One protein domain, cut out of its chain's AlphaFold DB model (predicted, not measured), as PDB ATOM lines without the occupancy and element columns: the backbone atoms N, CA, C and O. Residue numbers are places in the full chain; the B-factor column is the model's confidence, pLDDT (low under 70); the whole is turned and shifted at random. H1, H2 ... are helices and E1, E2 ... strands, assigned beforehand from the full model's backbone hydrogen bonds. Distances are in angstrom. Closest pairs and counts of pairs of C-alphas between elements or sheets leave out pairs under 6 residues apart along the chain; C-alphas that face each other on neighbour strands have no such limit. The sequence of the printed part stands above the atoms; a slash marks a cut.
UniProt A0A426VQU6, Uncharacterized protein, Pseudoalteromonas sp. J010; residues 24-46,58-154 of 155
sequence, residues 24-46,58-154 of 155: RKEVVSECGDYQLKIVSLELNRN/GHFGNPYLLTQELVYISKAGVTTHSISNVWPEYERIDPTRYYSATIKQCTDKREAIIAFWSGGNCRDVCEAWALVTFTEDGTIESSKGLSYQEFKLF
ATOM      1  N   ARG A  24     186.925 159.731 183.196       93.38
ATOM      2  CA  ARG A  24     185.931 158.727 183.566       93.38
ATOM      3  C   ARG A  24     186.430 157.329 183.200       93.38
ATOM      4  O   ARG A  24     186.844 157.102 182.065       93.38
ATOM      5  N   LYS A  25     186.370 156.395 184.148       92.50
ATOM      6  CA  LYS A  25     186.717 154.979 183.971       92.50
ATOM      7  C   LYS A  25     185.526 154.092 184.291       92.50
ATOM      8  O   LYS A  25     184.732 154.415 185.170       92.50
ATOM      9  N   GLU A  26     185.444 152.964 183.601       94.69
ATOM     10  CA  GLU A  26     184.423 151.948 183.836       94.69
ATOM     11  C   GLU A  26     185.068 150.573 183.996       94.69
ATOM     12  O   GLU A  26     185.952 150.199 183.224       94.69
ATOM     13  N   VAL A  27     184.591 149.813 184.978       94.00
ATOM     14  CA  VAL A  27     184.852 148.379 185.123       94.00
ATOM     15  C   VAL A  27     183.510 147.674 185.056       94.00
ATOM     16  O   VAL A  27     182.611 148.028 185.809       94.00
ATOM     17  N   VAL A  28     183.371 146.702 184.158       95.88
ATOM     18  CA  VAL A  28     182.104 146.011 183.883       95.88
ATOM     19  C   VAL A  28     182.234 144.532 184.237       95.88
ATOM     20  O   VAL A  28     183.274 143.928 183.980       95.88
ATOM     21  N   SER A  29     181.183 143.953 184.815       95.75
ATOM     22  CA  SER A  29     181.070 142.528 185.123       95.75
ATOM     23  C   SER A  29     179.702 142.003 184.681       95.75
ATOM     24  O   SER A  29     178.674 142.593 185.014       95.75
ATOM     25  N   GLU A  30     179.702 140.915 183.910       95.69
ATOM     26  CA  GLU A  30     178.490 140.225 183.458       95.69
ATOM     27  C   GLU A  30     178.088 139.162 184.486       95.69
ATOM     28  O   GLU A  30     178.895 138.289 184.809       95.69
ATOM     29  N   CYS A  31     176.846 139.208 184.972       94.00
ATOM     30  CA  CYS A  31     176.392 138.424 186.127       94.00
ATOM     31  C   CYS A  31     175.235 137.467 185.794       94.00
ATOM     32  O   CYS A  31     174.473 137.070 186.667       94.00
ATOM     33  N   GLY A  32     175.086 137.097 184.520       90.56
ATOM     34  CA  GLY A  32     173.966 136.287 184.043       90.56
ATOM     35  C   GLY A  32     172.841 137.161 183.496       90.56
ATOM     36  O   GLY A  32     172.909 137.594 182.347       90.56
ATOM     37  N   ASP A  33     171.791 137.393 184.284       91.56
ATOM     38  CA  ASP A  33     170.609 138.169 183.875       91.56
ATOM     39  C   ASP A  33     170.709 139.678 184.166       91.56
ATOM     40  O   ASP A  33     169.834 140.447 183.753       91.56
ATOM     41  N   TYR A  34     171.796 140.105 184.809       95.56
ATOM     42  CA  TYR A  34     172.138 141.501 185.054       95.56
ATOM     43  C   TYR A  34     173.630 141.764 184.813       95.56
ATOM     44  O   TYR A  34     174.449 140.850 184.693       95.56
ATOM     45  N   GLN A  35     173.978 143.044 184.754       96.94
ATOM     46  CA  GLN A  35     175.340 143.542 184.623       96.94
ATOM     47  C   GLN A  35     175.624 144.527 185.757       96.94
ATOM     48  O   GLN A  35     174.780 145.357 186.107       96.94
ATOM     49  N   LEU A  36     176.836 144.461 186.298       97.50
ATOM     50  CA  LEU A  36     177.355 145.453 187.234       97.50
ATOM     51  C   LEU A  36     178.432 146.291 186.566       97.50
ATOM     52  O   LEU A  36     179.291 145.772 185.851       97.50
ATOM     53  N   LYS A  37     178.433 147.590 186.855       97.38
ATOM     54  CA  LYS A  37     179.530 148.486 186.503       97.38
ATOM     55  C   LYS A  37     179.985 149.281 187.705       97.38
ATOM     56  O   LYS A  37     179.163 149.826 188.426       97.38
ATOM     57  N   ILE A  38     181.291 149.430 187.865       96.19
ATOM     58  CA  ILE A  38     181.853 150.498 188.684       96.19
ATOM     59  C   ILE A  38     182.268 151.623 187.748       96.19
ATOM     60  O   ILE A  38     183.116 151.436 186.875       96.19
ATOM     61  N   VAL A  39     181.671 152.792 187.942       96.75
ATOM     62  CA  VAL A  39     182.017 154.025 187.238       96.75
ATOM     63  C   VAL A  39     182.824 154.883 188.194       96.75
ATOM     64  O   VAL A  39     182.371 155.177 189.292       96.75
ATOM     65  N   SER A  40     184.029 155.279 187.797       93.50
ATOM     66  CA  SER A  40     184.892 156.151 188.600       93.50
ATOM     67  C   SER A  40     185.203 157.427 187.837       93.50
ATOM     68  O   SER A  40     185.486 157.383 186.636       93.50
ATOM     69  N   LEU A  41     185.185 158.556 188.536       92.12
ATOM     70  CA  LEU A  41     185.708 159.819 188.038       92.12
ATOM     71  C   LEU A  41     187.022 160.097 188.763       92.12
ATOM     72  O   LEU A  41     187.042 160.206 189.986       92.12
ATOM     73  N   GLU A  42     188.118 160.190 188.020       89.00
ATOM     74  CA  GLU A  42     189.447 160.437 188.578       89.00
ATOM     75  C   GLU A  42     190.033 161.745 188.039       89.00
ATOM     76  O   GLU A  42     189.900 162.057 186.859       89.00
ATOM     77  N   LEU A  43     190.746 162.495 188.875       87.25
ATOM     78  CA  LEU A  43     191.667 163.533 188.426       87.25
ATOM     79  C   LEU A  43     192.723 162.938 187.492       87.25
ATOM     80  O   LEU A  43     193.124 161.775 187.605       87.25
ATOM     81  N   ASN A  44     193.217 163.759 186.568       83.38
ATOM     82  CA  ASN A  44     194.320 163.336 185.728       83.38
ATOM     83  C   ASN A  44     195.576 163.100 186.584       83.38
ATOM     84  O   ASN A  44     195.987 163.973 187.346       83.38
ATOM     85  N   ARG A  45     196.222 161.941 186.412       79.69
ATOM     86  CA  ARG A  45     197.423 161.556 187.174       79.69
ATOM     87  C   ARG A  45     198.658 162.415 186.892       79.69
ATOM     88  O   ARG A  45     199.642 162.312 187.609       79.69
ATOM     89  N   ASN A  46     198.601 163.277 185.879       81.19
ATOM     90  CA  ASN A  46     199.621 164.291 185.627       81.19
ATOM     91  C   ASN A  46     199.565 165.451 186.639       81.19
ATOM     92  O   ASN A  46     200.487 166.264 186.676       81.19
ATOM     93  N   GLY A  58     198.874 158.509 202.098       51.22
ATOM     94  CA  GLY A  58     198.758 157.215 202.763       51.22
ATOM     95  C   GLY A  58     197.493 157.078 203.616       51.22
ATOM     96  O   GLY A  58     196.999 155.965 203.754       51.22
ATOM     97  N   HIS A  59     196.925 158.177 204.126       51.91
ATOM     98  CA  HIS A  59     195.666 158.145 204.880       51.91
ATOM     99  C   HIS A  59     194.429 158.155 203.971       51.91
ATOM    100  O   HIS A  59     193.437 157.518 204.306       51.91
ATOM    101  N   PHE A  60     194.495 158.784 202.796       59.56
ATOM    102  CA  PHE A  60     193.322 159.045 201.953       59.56
ATOM    103  C   PHE A  60     193.106 158.024 200.840       59.56
ATOM    104  O   PHE A  60     191.996 157.907 200.338       59.56
ATOM    105  N   GLY A  61     194.131 157.259 200.482       71.81
ATOM    106  CA  GLY A  61     194.026 156.157 199.545       71.81
ATOM    107  C   GLY A  61     194.323 156.479 198.103       71.81
ATOM    108  O   GLY A  61     195.491 156.683 197.797       71.81
ATOM    109  N   ASN A  62     193.343 156.433 197.195       77.81
ATOM    110  CA  ASN A  62     193.559 156.917 195.826       77.81
ATOM    111  C   ASN A  62     193.248 158.424 195.787       77.81
ATOM    112  O   ASN A  62     192.081 158.772 195.608       77.81
ATOM    113  N   PRO A  63     194.248 159.319 195.923       78.19
ATOM    114  CA  PRO A  63     194.008 160.761 196.017       78.19
ATOM    115  C   PRO A  63     193.436 161.343 194.722       78.19
ATOM    116  O   PRO A  63     192.884 162.435 194.715       78.19
ATOM    117  N   TYR A  64     193.542 160.612 193.614       82.50
ATOM    118  CA  TYR A  64     192.988 161.024 192.335       82.50
ATOM    119  C   TYR A  64     191.500 160.691 192.202       82.50
ATOM    120  O   TYR A  64     190.876 161.174 191.266       82.50
ATOM    121  N   LEU A  65     190.914 159.866 193.071       84.75
ATOM    122  CA  LEU A  65     189.509 159.476 192.964       84.75
ATOM    123  C   LEU A  65     188.595 160.612 193.446       84.75
ATOM    124  O   LEU A  65     188.655 161.008 194.603       84.75
ATOM    125  N   LEU A  66     187.730 161.114 192.562       85.44
ATOM    126  CA  LEU A  66     186.745 162.152 192.884       85.44
ATOM    127  C   LEU A  66     185.407 161.542 193.295       85.44
ATOM    128  O   LEU A  66     184.839 161.905 194.320       85.44
ATOM    129  N   THR A  67     184.893 160.623 192.478       88.69
ATOM    130  CA  THR A  67     183.634 159.922 192.737       88.69
ATOM    131  C   THR A  67     183.718 158.486 192.248       88.69
ATOM    132  O   THR A  67     184.495 158.158 191.344       88.69
ATOM    133  N   GLN A  68     182.894 157.626 192.841       92.06
ATOM    134  CA  GLN A  68     182.725 156.260 192.387       92.06
ATOM    135  C   GLN A  68     181.290 155.787 192.622       92.06
ATOM    136  O   GLN A  68     180.725 155.970 193.701       92.06
ATOM    137  N   GLU A  69     180.718 155.172 191.596       95.81
ATOM    138  CA  GLU A  69     179.336 154.710 191.554       95.81
ATOM    139  C   GLU A  69     179.297 153.230 191.176       95.81
ATOM    140  O   GLU A  69     180.077 152.772 190.335       95.81
ATOM    141  N   LEU A  70     178.365 152.493 191.776       96.56
ATOM    142  CA  LEU A  70     177.989 151.147 191.370       96.56
ATOM    143  C   LEU A  70     176.691 151.233 190.562       96.56
ATOM    144  O   LEU A  70     175.657 151.652 191.078       96.56
ATOM    145  N   VAL A  71     176.746 150.832 189.300       97.69
ATOM    146  CA  VAL A  71     175.612 150.819 188.377       97.69
ATOM    147  C   VAL A  71     175.161 149.377 188.175       97.69
ATOM    148  O   VAL A  71     175.942 148.536 187.731       97.69
ATOM    149  N   TYR A  72     173.901 149.108 188.484       97.38
ATOM    150  CA  TYR A  72     173.216 147.846 188.239       97.38
ATOM    151  C   TYR A  72     172.333 147.987 186.999       97.38
ATOM    152  O   TYR A  72     171.549 148.930 186.892       97.38
ATOM    153  N   ILE A  73     172.464 147.062 186.050       97.12
ATOM    154  CA  ILE A  73     171.726 147.080 184.784       97.12
ATOM    155  C   ILE A  73     171.017 145.738 184.628       97.12
ATOM    156  O   ILE A  73     171.669 144.703 184.512       97.12
ATOM    157  N   SER A  74     169.686 145.757 184.587       95.12
ATOM    158  CA  SER A  74     168.855 144.575 184.334       95.12
ATOM    159  C   SER A  74     167.752 144.876 183.321       95.12
ATOM    160  O   SER A  74     167.652 145.972 182.768       95.12
ATOM    161  N   LYS A  75     166.883 143.890 183.078       91.81
ATOM    162  CA  LYS A  75     165.681 144.075 182.251       91.81
ATOM    163  C   LYS A  75     164.690 145.078 182.850       91.81
ATOM    164  O   LYS A  75     163.919 145.664 182.096       91.81
ATOM    165  N   ALA A  76     164.701 145.259 184.172       91.19
ATOM    166  CA  ALA A  76     163.823 146.199 184.864       91.19
ATOM    167  C   ALA A  76     164.281 147.659 184.695       91.19
ATOM    168  O   ALA A  76     163.457 148.569 184.759       91.19
ATOM    169  N   GLY A  77     165.575 147.888 184.443       94.44
ATOM    170  CA  GLY A  77     166.125 149.221 184.229       94.44
ATOM    171  C   GLY A  77     167.578 149.361 184.673       94.44
ATOM    172  O   GLY A  77     168.318 148.383 184.791       94.44
ATOM    173  N   VAL A  78     167.976 150.615 184.893       97.19
ATOM    174  CA  VAL A  78     169.304 150.996 185.380       97.19
ATOM    175  C   VAL A  78     169.151 151.666 186.737       97.19
ATOM    176  O   VAL A  78     168.438 152.664 186.847       97.19
ATOM    177  N   THR A  79     169.864 151.149 187.732       97.31
ATOM    178  CA  THR A  79     169.895 151.690 189.095       97.31
ATOM    179  C   THR A  79     171.331 152.023 189.465       97.31
ATOM    180  O   THR A  79     172.238 151.223 189.245       97.31
ATOM    181  N   THR A  80     171.550 153.212 190.025       96.50
ATOM    182  CA  THR A  80     172.883 153.704 190.384       96.50
ATOM    183  C   THR A  80     172.959 153.972 191.878       96.50
ATOM    184  O   THR A  80     172.100 154.652 192.435       96.50
ATOM    185  N   HIS A  81     174.029 153.489 192.505       94.25
ATOM    186  CA  HIS A  81     174.343 153.716 193.911       94.25
ATOM    187  C   HIS A  81     175.689 154.413 194.050       94.25
ATOM    188  O   HIS A  81     176.637 154.098 193.328       94.25
ATOM    189  N   SER A  82     175.808 155.306 195.032       90.94
ATOM    190  CA  SER A  82     177.133 155.714 195.505       90.94
ATOM    191  C   SER A  82     177.854 154.491 196.060       90.94
ATOM    192  O   SER A  82     177.246 153.689 196.774       90.94
ATOM    193  N   ILE A  83     179.155 154.363 195.797       88.44
ATOM    194  CA  ILE A  83     179.923 153.226 196.309       88.44
ATOM    195  C   ILE A  83     179.938 153.170 197.846       88.44
ATOM    196  O   ILE A  83     180.048 152.093 198.426       88.44
ATOM    197  N   SER A  84     179.761 154.320 198.503       83.69
ATOM    198  CA  SER A  84     179.644 154.428 199.960       83.69
ATOM    199  C   SER A  84     178.417 153.715 200.528       83.69
ATOM    200  O   SER A  84     178.452 153.270 201.667       83.69
ATOM    201  N   ASN A  85     177.346 153.564 199.743       82.31
ATOM    202  CA  ASN A  85     176.131 152.854 200.170       82.31
ATOM    203  C   ASN A  85     176.326 151.333 200.176       82.31
ATOM    204  O   ASN A  85     175.502 150.594 200.703       82.31
ATOM    205  N   VAL A  86     177.400 150.871 199.540       80.31
ATOM    206  CA  VAL A  86     177.765 149.463 199.423       80.31
ATOM    207  C   VAL A  86     178.757 149.073 200.520       80.31
ATOM    208  O   VAL A  86     179.085 147.895 200.663       80.31
ATOM    209  N   TRP A  87     179.255 150.038 201.299       80.00
ATOM    210  CA  TRP A  87     180.184 149.754 202.381       80.00
ATOM    211  C   TRP A  87     179.544 148.771 203.363       80.00
ATOM    212  O   TRP A  87     178.407 148.980 203.787       80.00
ATOM    213  N   PRO A  88     180.240 147.680 203.708       68.50
ATOM    214  CA  PRO A  88     179.751 146.801 204.745       68.50
ATOM    215  C   PRO A  88     179.694 147.604 206.046       68.50
ATOM    216  O   PRO A  88     180.648 148.313 206.363       68.50
ATOM    217  N   GLU A  89     178.633 147.447 206.839       62.09
ATOM    218  CA  GLU A  89     178.489 148.081 208.167       62.09
ATOM    219  C   GLU A  89     179.544 147.608 209.202       62.09
ATOM    220  O   GLU A  89     179.410 147.813 210.403       62.09
ATOM    221  N   TYR A  90     180.601 146.926 208.759       60.69
ATOM    222  CA  TYR A  90     181.576 146.237 209.588       60.69
ATOM    223  C   TYR A  90     182.801 147.109 209.911       60.69
ATOM    224  O   TYR A  90     183.247 147.906 209.088       60.69
ATOM    225  N   GLU A  91     183.416 146.854 211.072       57.56
ATOM    226  CA  GLU A  91     184.524 147.586 211.730       57.56
ATOM    227  C   GLU A  91     185.816 147.808 210.910       57.56
ATOM    228  O   GLU A  91     186.786 148.355 211.428       57.56
ATOM    229  N   ARG A  92     185.891 147.367 209.649       65.12
ATOM    230  CA  ARG A  92     187.139 147.356 208.861       65.12
ATOM    231  C   ARG A  92     187.262 148.468 207.829       65.12
ATOM    232  O   ARG A  92     188.357 148.653 207.304       65.12
ATOM    233  N   ILE A  93     186.175 149.174 207.517       71.56
ATOM    234  CA  ILE A  93     186.234 150.363 206.664       71.56
ATOM    235  C   ILE A  93     186.317 151.587 207.567       71.56
ATOM    236  O   ILE A  93     185.358 151.947 208.239       71.56
ATOM    237  N   ASP A  94     187.479 152.229 207.560       73.25
ATOM    238  CA  ASP A  94     187.647 153.553 208.146       73.25
ATOM    239  C   ASP A  94     186.907 154.594 207.281       73.25
ATOM    240  O   ASP A  94     187.304 154.799 206.127       73.25
ATOM    241  N   PRO A  95     185.852 155.254 207.800       72.69
ATOM    242  CA  PRO A  95     185.041 156.196 207.033       72.69
ATOM    243  C   PRO A  95     185.800 157.468 206.633       72.69
ATOM    244  O   PRO A  95     185.293 158.235 205.815       72.69
ATOM    245  N   THR A  96     186.999 157.717 207.176       73.06
ATOM    246  CA  THR A  96     187.815 158.880 206.799       73.06
ATOM    247  C   THR A  96     188.709 158.627 205.584       73.06
ATOM    248  O   THR A  96     189.498 159.501 205.222       73.06
ATOM    249  N   ARG A  97     188.636 157.445 204.951       73.19
ATOM    250  CA  ARG A  97     189.500 157.061 203.819       73.19
ATOM    251  C   ARG A  97     188.698 156.886 202.529       73.19
ATOM    252  O   ARG A  97     187.554 156.436 202.555       73.19
ATOM    253  N   TYR A  98     189.321 157.164 201.381       76.44
ATOM    254  CA  TYR A  98     188.732 156.877 200.073       76.44
ATOM    255  C   TYR A  98     189.170 155.500 199.579       76.44
ATOM    256  O   TYR A  98     190.351 155.233 199.342       76.44
ATOM    257  N   TYR A  99     188.192 154.620 199.384       80.50
ATOM    258  CA  TYR A  99     188.415 153.279 198.860       80.50
ATOM    259  C   TYR A  99     188.122 153.257 197.365       80.50
ATOM    260  O   TYR A  99     187.066 153.693 196.918       80.50
ATOM    261  N   SER A 100     189.048 152.697 196.594       87.50
ATOM    262  CA  SER A 100     188.780 152.285 195.221       87.50
ATOM    263  C   SER A 100     188.122 150.912 195.248       87.50
ATOM    264  O   SER A 100     188.738 149.933 195.675       87.50
ATOM    265  N   ALA A 101     186.873 150.836 194.806       90.19
ATOM    266  CA  ALA A 101     186.148 149.585 194.709       90.19
ATOM    267  C   ALA A 101     186.437 148.839 193.401       90.19
ATOM    268  O   ALA A 101     186.767 149.421 192.365       90.19
ATOM    269  N   THR A 102     186.301 147.518 193.439       92.25
ATOM    270  CA  THR A 102     186.389 146.629 192.277       92.25
ATOM    271  C   THR A 102     185.405 145.478 192.445       92.25
ATOM    272  O   THR A 102     185.324 144.889 193.522       92.25
ATOM    273  N   ILE A 103     184.689 145.125 191.376       94.19
ATOM    274  CA  ILE A 103     183.860 143.915 191.341       94.19
ATOM    275  C   ILE A 103     184.807 142.722 191.205       94.19
ATOM    276  O   ILE A 103     185.505 142.599 190.199       94.19
ATOM    277  N   LYS A 104     184.877 141.869 192.228       92.94
ATOM    278  CA  LYS A 104     185.687 140.642 192.183       92.94
ATOM    279  C   LYS A 104     184.924 139.505 191.528       92.94
ATOM    280  O   LYS A 104     185.501 138.755 190.752       92.94
ATOM    281  N   GLN A 105     183.639 139.405 191.844       92.19
ATOM    282  CA  GLN A 105     182.767 138.350 191.357       92.19
ATOM    283  C   GLN A 105     181.315 138.781 191.488       92.19
ATOM    284  O   GLN A 105     180.978 139.580 192.361       92.19
ATOM    285  N   CYS A 106     180.457 138.203 190.662       92.94
ATOM    286  CA  CYS A 106     179.021 138.220 190.861       92.94
ATOM    287  C   CYS A 106     178.411 136.868 190.487       92.94
ATOM    288  O   CYS A 106     179.047 136.058 189.808       92.94
ATOM    289  N   THR A 107     177.206 136.614 190.985       88.00
ATOM    290  CA  THR A 107     176.457 135.370 190.782       88.00
ATOM    291  C   THR A 107     175.143 135.660 190.065       88.00
ATOM    292  O   THR A 107     174.643 136.779 190.093       88.00
ATOM    293  N   ASP A 108     174.529 134.630 189.490       85.06
ATOM    294  CA  ASP A 108     173.181 134.689 188.906       85.06
ATOM    295  C   ASP A 108     172.065 134.888 189.952       85.06
ATOM    296  O   ASP A 108     170.894 135.040 189.609       85.06
ATOM    297  N   LYS A 109     172.410 134.911 191.246       89.31
ATOM    298  CA  LYS A 109     171.478 135.131 192.361       89.31
ATOM    299  C   LYS A 109     171.388 136.591 192.795       89.31
ATOM    300  O   LYS A 109     170.850 136.857 193.866       89.31
ATOM    301  N   ARG A 110     171.878 137.528 191.974       94.44
ATOM    302  CA  ARG A 110     171.947 138.965 192.296       94.44
ATOM    303  C   ARG A 110     172.822 139.241 193.513       94.44
ATOM    304  O   ARG A 110     172.499 140.073 194.356       94.44
ATOM    305  N   GLU A 111     173.947 138.544 193.594       95.00
ATOM    306  CA  GLU A 111     174.957 138.762 194.622       95.00
ATOM    307  C   GLU A 111     176.274 139.165 193.967       95.00
ATOM    308  O   GLU A 111     176.635 138.662 192.902       95.00
ATOM    309  N   ALA A 112     177.019 140.062 194.600       94.75
ATOM    310  CA  ALA A 112     178.348 140.431 194.143       94.75
ATOM    311  C   ALA A 112     179.320 140.626 195.293       94.75
ATOM    312  O   ALA A 112     178.976 141.166 196.341       94.75
ATOM    313  N   ILE A 113     180.563 140.226 195.058       93.50
ATOM    314  CA  ILE A 113     181.678 140.527 195.940       93.50
ATOM    315  C   ILE A 113     182.361 141.784 195.424       93.50
ATOM    316  O   ILE A 113     182.961 141.789 194.342       93.50
ATOM    317  N   ILE A 114     182.303 142.836 196.230       93.25
ATOM    318  CA  ILE A 114     182.994 144.094 195.980       93.25
ATOM    319  C   ILE A 114     184.194 144.173 196.922       93.25
ATOM    320  O   ILE A 114     184.052 144.071 198.141       93.25
ATOM    321  N   ALA A 115     185.386 144.332 196.352       90.75
ATOM    322  CA  ALA A 115     186.593 144.641 197.109       90.75
ATOM    323  C   ALA A 115     186.777 146.152 197.179       90.75
ATOM    324  O   ALA A 115     186.632 146.827 196.163       90.75
ATOM    325  N   PHE A 116     187.158 146.656 198.343       88.81
ATOM    326  CA  PHE A 116     187.434 148.055 198.625       88.81
ATOM    327  C   PHE A 116     188.897 148.176 199.023       88.81
ATOM    328  O   PHE A 116     189.292 147.669 200.071       88.81
ATOM    329  N   TRP A 117     189.700 148.845 198.201       86.19
ATOM    330  CA  TRP A 117     191.124 149.041 198.462       86.19
ATOM    331  C   TRP A 117     191.431 150.513 198.700       86.19
ATOM    332  O   TRP A 117     191.173 151.358 197.843       86.19
ATOM    333  N   SER A 118     191.996 150.823 199.861       77.38
ATOM    334  CA  SER A 118     192.266 152.200 200.275       77.38
ATOM    335  C   SER A 118     193.706 152.636 200.062       77.38
ATOM    336  O   SER A 118     194.048 153.652 200.627       77.38
ATOM    337  N   GLY A 119     194.583 151.880 199.395       68.88
ATOM    338  CA  GLY A 119     195.993 152.265 199.200       68.88
ATOM    339  C   GLY A 119     196.843 152.510 200.470       68.88
ATOM    340  O   GLY A 119     196.341 152.714 201.575       68.88
ATOM    341  N   GLY A 120     198.172 152.507 200.290       58.94
ATOM    342  CA  GLY A 120     199.157 153.025 201.257       58.94
ATOM    343  C   GLY A 120     199.099 152.462 202.688       58.94
ATOM    344  O   GLY A 120     198.451 151.457 202.949       58.94
ATOM    345  N   ASN A 121     199.818 153.102 203.619       54.41
ATOM    346  CA  ASN A 121     199.930 152.730 205.040       54.41
ATOM    347  C   ASN A 121     198.562 152.686 205.757       54.41
ATOM    348  O   ASN A 121     198.175 153.640 206.430       54.41
ATOM    349  N   CYS A 122     197.838 151.572 205.656       64.75
ATOM    350  CA  CYS A 122     196.730 151.272 206.556       64.75
ATOM    351  C   CYS A 122     197.282 150.884 207.937       64.75
ATOM    352  O   CYS A 122     198.270 150.155 208.029       64.75
ATOM    353  N   ARG A 123     196.655 151.363 209.019       59.47
ATOM    354  CA  ARG A 123     196.975 150.886 210.377       59.47
ATOM    355  C   ARG A 123     196.401 149.495 210.651       59.47
ATOM    356  O   ARG A 123     197.065 148.715 211.320       59.47
ATOM    357  N   ASP A 124     195.237 149.189 210.072       64.25
ATOM    358  CA  ASP A 124     194.507 147.943 210.337       64.25
ATOM    359  C   ASP A 124     194.201 147.146 209.057       64.25
ATOM    360  O   ASP A 124     194.738 146.057 208.859       64.25
ATOM    361  N   VAL A 125     193.361 147.675 208.154       67.50
ATOM    362  CA  VAL A 125     192.901 146.955 206.952       67.50
ATOM    363  C   VAL A 125     193.093 147.805 205.694       67.50
ATOM    364  O   VAL A 125     192.592 148.920 205.595       67.50
ATOM    365  N   CYS A 126     193.843 147.274 204.725       75.06
ATOM    366  CA  CYS A 126     194.098 147.922 203.428       75.06
ATOM    367  C   CYS A 126     193.100 147.491 202.343       75.06
ATOM    368  O   CYS A 126     192.924 148.194 201.347       75.06
ATOM    369  N   GLU A 127     192.490 146.319 202.512       82.19
ATOM    370  CA  GLU A 127     191.497 145.758 201.603       82.19
ATOM    371  C   GLU A 127     190.357 145.153 202.423       82.19
ATOM    372  O   GLU A 127     190.581 144.285 203.268       82.19
ATOM    373  N   ALA A 128     189.141 145.630 202.181       85.75
ATOM    374  CA  ALA A 128     187.918 145.070 202.739       85.75
ATOM    375  C   ALA A 128     187.088 144.441 201.617       85.75
ATOM    376  O   ALA A 128     187.147 144.881 200.471       85.75
ATOM    377  N   TRP A 129     186.289 143.430 201.945       89.00
ATOM    378  CA  TRP A 129     185.395 142.776 200.994       89.00
ATOM    379  C   TRP A 129     183.972 142.817 201.528       89.00
ATOM    380  O   TRP A 129     183.759 142.583 202.720       89.00
ATOM    381  N   ALA A 130     183.010 143.080 200.650       90.94
ATOM    382  CA  ALA A 130     181.594 142.970 200.961       90.94
ATOM    383  C   ALA A 130     180.900 142.028 199.985       90.94
ATOM    384  O   ALA A 130     181.137 142.106 198.780       90.94
ATOM    385  N   LEU A 131     180.031 141.174 200.518       93.06
ATOM    386  CA  LEU A 131     178.989 140.502 199.760       93.06
ATOM    387  C   LEU A 131     177.766 141.416 199.737       93.06
ATOM    388  O   LEU A 131     177.220 141.749 200.787       93.06
ATOM    389  N   VAL A 132     177.363 141.814 198.542       94.00
ATOM    390  CA  VAL A 132     176.257 142.733 198.295       94.00
ATOM    391  C   VAL A 132     175.157 141.953 197.605       94.00
ATOM    392  O   VAL A 132     175.411 141.347 196.564       94.00
ATOM    393  N   THR A 133     173.955 141.981 198.166       95.06
ATOM    394  CA  THR A 133     172.772 141.347 197.577       95.06
ATOM    395  C   THR A 133     171.848 142.429 197.040       95.06
ATOM    396  O   THR A 133     171.585 143.422 197.725       95.06
ATOM    397  N   PHE A 134     171.365 142.241 195.815       95.44
ATOM    398  CA  PHE A 134     170.474 143.174 195.137       95.44
ATOM    399  C   PHE A 134     169.074 142.586 194.977       95.44
ATOM    400  O   PHE A 134     168.885 141.393 194.713       95.44
ATOM    401  N   THR A 135     168.083 143.464 195.048       95.31
ATOM    402  CA  THR A 135     166.737 143.194 194.546       95.31
ATOM    403  C   THR A 135     166.735 143.130 193.010       95.31
ATOM    404  O   THR A 135     167.721 143.455 192.347       95.31
ATOM    405  N   GLU A 136     165.625 142.705 192.401       93.62
ATOM    406  CA  GLU A 136     165.512 142.561 190.936       93.62
ATOM    407  C   GLU A 136     165.688 143.891 190.168       93.62
ATOM    408  O   GLU A 136     166.265 143.923 189.075       93.62
ATOM    409  N   ASP A 137     165.247 144.997 190.768       94.38
ATOM    410  CA  ASP A 137     165.418 146.370 190.280       94.38
ATOM    411  C   ASP A 137     166.811 146.950 190.577       94.38
ATOM    412  O   ASP A 137     167.110 148.073 190.175       94.38
ATOM    413  N   GLY A 138     167.687 146.201 191.252       93.75
ATOM    414  CA  GLY A 138     169.052 146.628 191.543       93.75
ATOM    415  C   GLY A 138     169.200 147.494 192.787       93.75
ATOM    416  O   GLY A 138     170.271 148.068 192.988       93.75
ATOM    417  N   THR A 139     168.167 147.615 193.625       94.81
ATOM    418  CA  THR A 139     168.295 148.224 194.956       94.81
ATOM    419  C   THR A 139     169.140 147.313 195.853       94.81
ATOM    420  O   THR A 139     169.082 146.090 195.747       94.81
ATOM    421  N   ILE A 140     169.969 147.897 196.720       93.62
ATOM    422  CA  ILE A 140     170.781 147.128 197.670       93.62
ATOM    423  C   ILE A 140     169.848 146.577 198.751       93.62
ATOM    424  O   ILE A 140     169.280 147.341 199.529       93.62
ATOM    425  N   GLU A 141     169.693 145.255 198.794       94.00
ATOM    426  CA  GLU A 141     168.945 144.559 199.843       94.00
ATOM    427  C   GLU A 141     169.805 144.404 201.102       94.00
ATOM    428  O   GLU A 141     169.338 144.640 202.214       94.00
ATOM    429  N   SER A 142     171.079 144.032 200.932       92.31
ATOM    430  CA  SER A 142     172.040 143.950 202.034       92.31
ATOM    431  C   SER A 142     173.487 144.122 201.566       92.31
ATOM    432  O   SER A 142     173.816 143.868 200.406       92.31
ATOM    433  N   SER A 143     174.361 144.538 202.486       91.44
ATOM    434  CA  SER A 143     175.815 144.531 202.308       91.44
ATOM    435  C   SER A 143     176.487 143.972 203.562       91.44
ATOM    436  O   SER A 143     176.428 144.568 204.639       91.44
ATOM    437  N   LYS A 144     177.113 142.799 203.435       90.00
ATOM    438  CA  LYS A 144     177.782 142.096 204.536       90.00
ATOM    439  C   LYS A 144     179.293 142.095 204.322       90.00
ATOM    440  O   LYS A 144     179.777 141.625 203.297       90.00
ATOM    441  N   GLY A 145     180.048 142.524 205.332       88.88
ATOM    442  CA  GLY A 145     181.507 142.394 205.337       88.88
ATOM    443  C   GLY A 145     181.956 140.930 205.375       88.88
ATOM    444  O   GLY A 145     181.378 140.119 206.098       88.88
ATOM    445  N   LEU A 146     183.002 140.599 204.617       86.31
ATOM    446  CA  LEU A 146     183.598 139.264 204.584       86.31
ATOM    447  C   LEU A 146     184.966 139.258 205.273       86.31
ATOM    448  O   LEU A 146     185.810 140.137 205.069       86.31
ATOM    449  N   SER A 147     185.224 138.212 206.051       85.88
ATOM    450  CA  SER A 147     186.583 137.836 206.426       85.88
ATOM    451  C   SER A 147     187.369 137.352 205.201       85.88
ATOM    452  O   SER A 147     186.805 136.935 204.192       85.88
ATOM    453  N   TYR A 148     188.702 137.336 205.303       83.06
ATOM    454  CA  TYR A 148     189.548 136.783 204.241       83.06
ATOM    455  C   TYR A 148     189.245 135.301 203.957       83.06
ATOM    456  O   TYR A 148     189.329 134.856 202.816       83.06
ATOM    457  N   GLN A 149     188.885 134.538 204.996       86.94
ATOM    458  CA  GLN A 149     188.511 133.129 204.864       86.94
ATOM    459  C   GLN A 149     187.200 132.975 204.094       86.94
ATOM    460  O   GLN A 149     187.148 132.160 203.182       86.94
ATOM    461  N   GLU A 150     186.179 133.779 204.410       87.62
ATOM    462  CA  GLU A 150     184.918 133.790 203.658       87.62
ATOM    463  C   GLU A 150     185.153 134.200 202.204       87.62
ATOM    464  O   GLU A 150     184.728 133.481 201.311       87.62
ATOM    465  N   PHE A 151     185.895 135.286 201.953       84.44
ATOM    466  CA  PHE A 151     186.244 135.734 200.599       84.44
ATOM    467  C   PHE A 151     186.927 134.636 199.767       84.44
ATOM    468  O   PHE A 151     186.607 134.451 198.594       84.44
ATOM    469  N   LYS A 152     187.837 133.869 200.377       85.44
ATOM    470  CA  LYS A 152     188.539 132.762 199.715       85.44
ATOM    471  C   LYS A 152     187.647 131.607 199.275       85.44
ATOM    472  O   LYS A 152     188.086 130.832 198.443       85.44
ATOM    473  N   LEU A 153     186.445 131.456 199.827       83.50
ATOM    474  CA  LEU A 153     185.528 130.388 199.408       83.50
ATOM    475  C   LEU A 153     184.866 130.676 198.056       83.50
ATOM    476  O   LEU A 153     184.254 129.780 197.480       83.50
ATOM    477  N   PHE A 154     184.978 131.910 197.566       74.00
ATOM    478  CA  PHE A 154     184.345 132.360 196.331       74.00
ATOM    479  C   PHE A 154     185.328 132.479 195.142       74.00
ATOM    480  O   PHE A 154     184.879 132.487 193.997       74.00
TER     481      PHE A 154
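AT A GLANCE: This is residues 24 to 46 and 58 to 154 of the 155 residues of an uncharacterized protein of Pseudoalteromonas sp. J010 (UniProt A0A426VQU6). Two strongly twisted four-stranded sheets, E1 to E4 and E5 to E8, lie face to face as a sandwich, their strands crossed at 26 degrees. Edge strand E5 is the part of the second sheet that comes close to strands E1, E2 and E3 of the first, while the short helix H1 sits between the two sheets where the chain passes from one to the other, and the short helix H2 packs on the opposite face of the second sheet. The printed part has 120 residues with eight named strands and two named helices, in the order E1 E2 E3 E4 H1 E5 E6 E7 E8 H2; both sheets are antiparallel, with the orders E1 - E2 - E3 - E4 and E5 - E6 - E7 - E8, and the class is mostly strand. The whole is compact, with a radius of gyration of the C-alphas of 14.1 A, and only just flat, with spans of 41 by 35 by 19 A.

HOW THE PARTS SIT: E1, residues 24 to 30, and E2, residues 35 to 42, form an antiparallel hairpin at 164 degrees, with N 27 and O 38 within hydrogen-bond range at 2.9 A. E3, residues 65 to 74, is the antiparallel neighbour of E2 at 163 degrees, with N 37 and O 71 at 2.8 A. E3 forms a hairpin with edge strand E4, residues 77 to 82, with N 72 and O 79 at 2.8 A. H1, residues 83 to 86, is on this sheet at a height over the sheet of 5.4 A, over none of its strands; its closest C-alphas to E3 are those of Glu 69 and Ile 83, 5.0 A apart. E5, residues 100 to 107, opens the second sheet; its closest C-alphas to E1 are those of Ile 103 and Ser 29, 7.0 A apart. E5, E6 at residues 111 to 117, E7 at residues 127 to 134 and E8 at residues 140 to 146 form a meander, each strand the antiparallel neighbour of the one before. Within hydrogen-bond range are N 102 and O 115 across E5 and E6, at 2.8 A, N 114 and O 130 across E6 and E7, at 2.9 A, and N 131 and O 144 across E7 and E8, at 2.8 A. H1 is also on this sheet, at a height of 5.9 A, with C-alphas 86 and 143 its closest to E8 at 6.0 A. E4 and E8 are apart, but only just, at 8.4 A. H2, residues 148 to 152, is over E7 on the opposite face from H1, at a height of 8.8 A. H2 has every O i to N i+4 pair within hydrogen-bond range; H1 is too short for such a pair, and its one O i to N i+3 pair is within range.

IN THESE COORDINATES: E1 begins at C-alpha 24 (185.931, 158.727, 183.566) and is 19.9 A long. E2 measures 22.4 A, E3 26.9 A and E4 17.0 A. E5 begins at C-alpha 100 (188.780, 152.285, 195.221) and measures 21.4 A; E6, E7 and E8 measure 19.5, 22.1 and 16.6 A. H1 and H2 are short, and H2 ends at C-alpha 152 (188.539, 132.762, 199.715).

THE WHOLE: The two C-alphas farthest apart are those of Lys 75 and Arg 123, at 42.6 A. Residues 47 to 57 are not printed, and C-alphas 46 and 58 are 18.6 A apart across this cut. The link from H1 to E5, residues 87 to 99, is long. The mean pLDDT of the printed part is 85.6; residues 58 to 60, 88 to 92 and 119 to 125 are under 70.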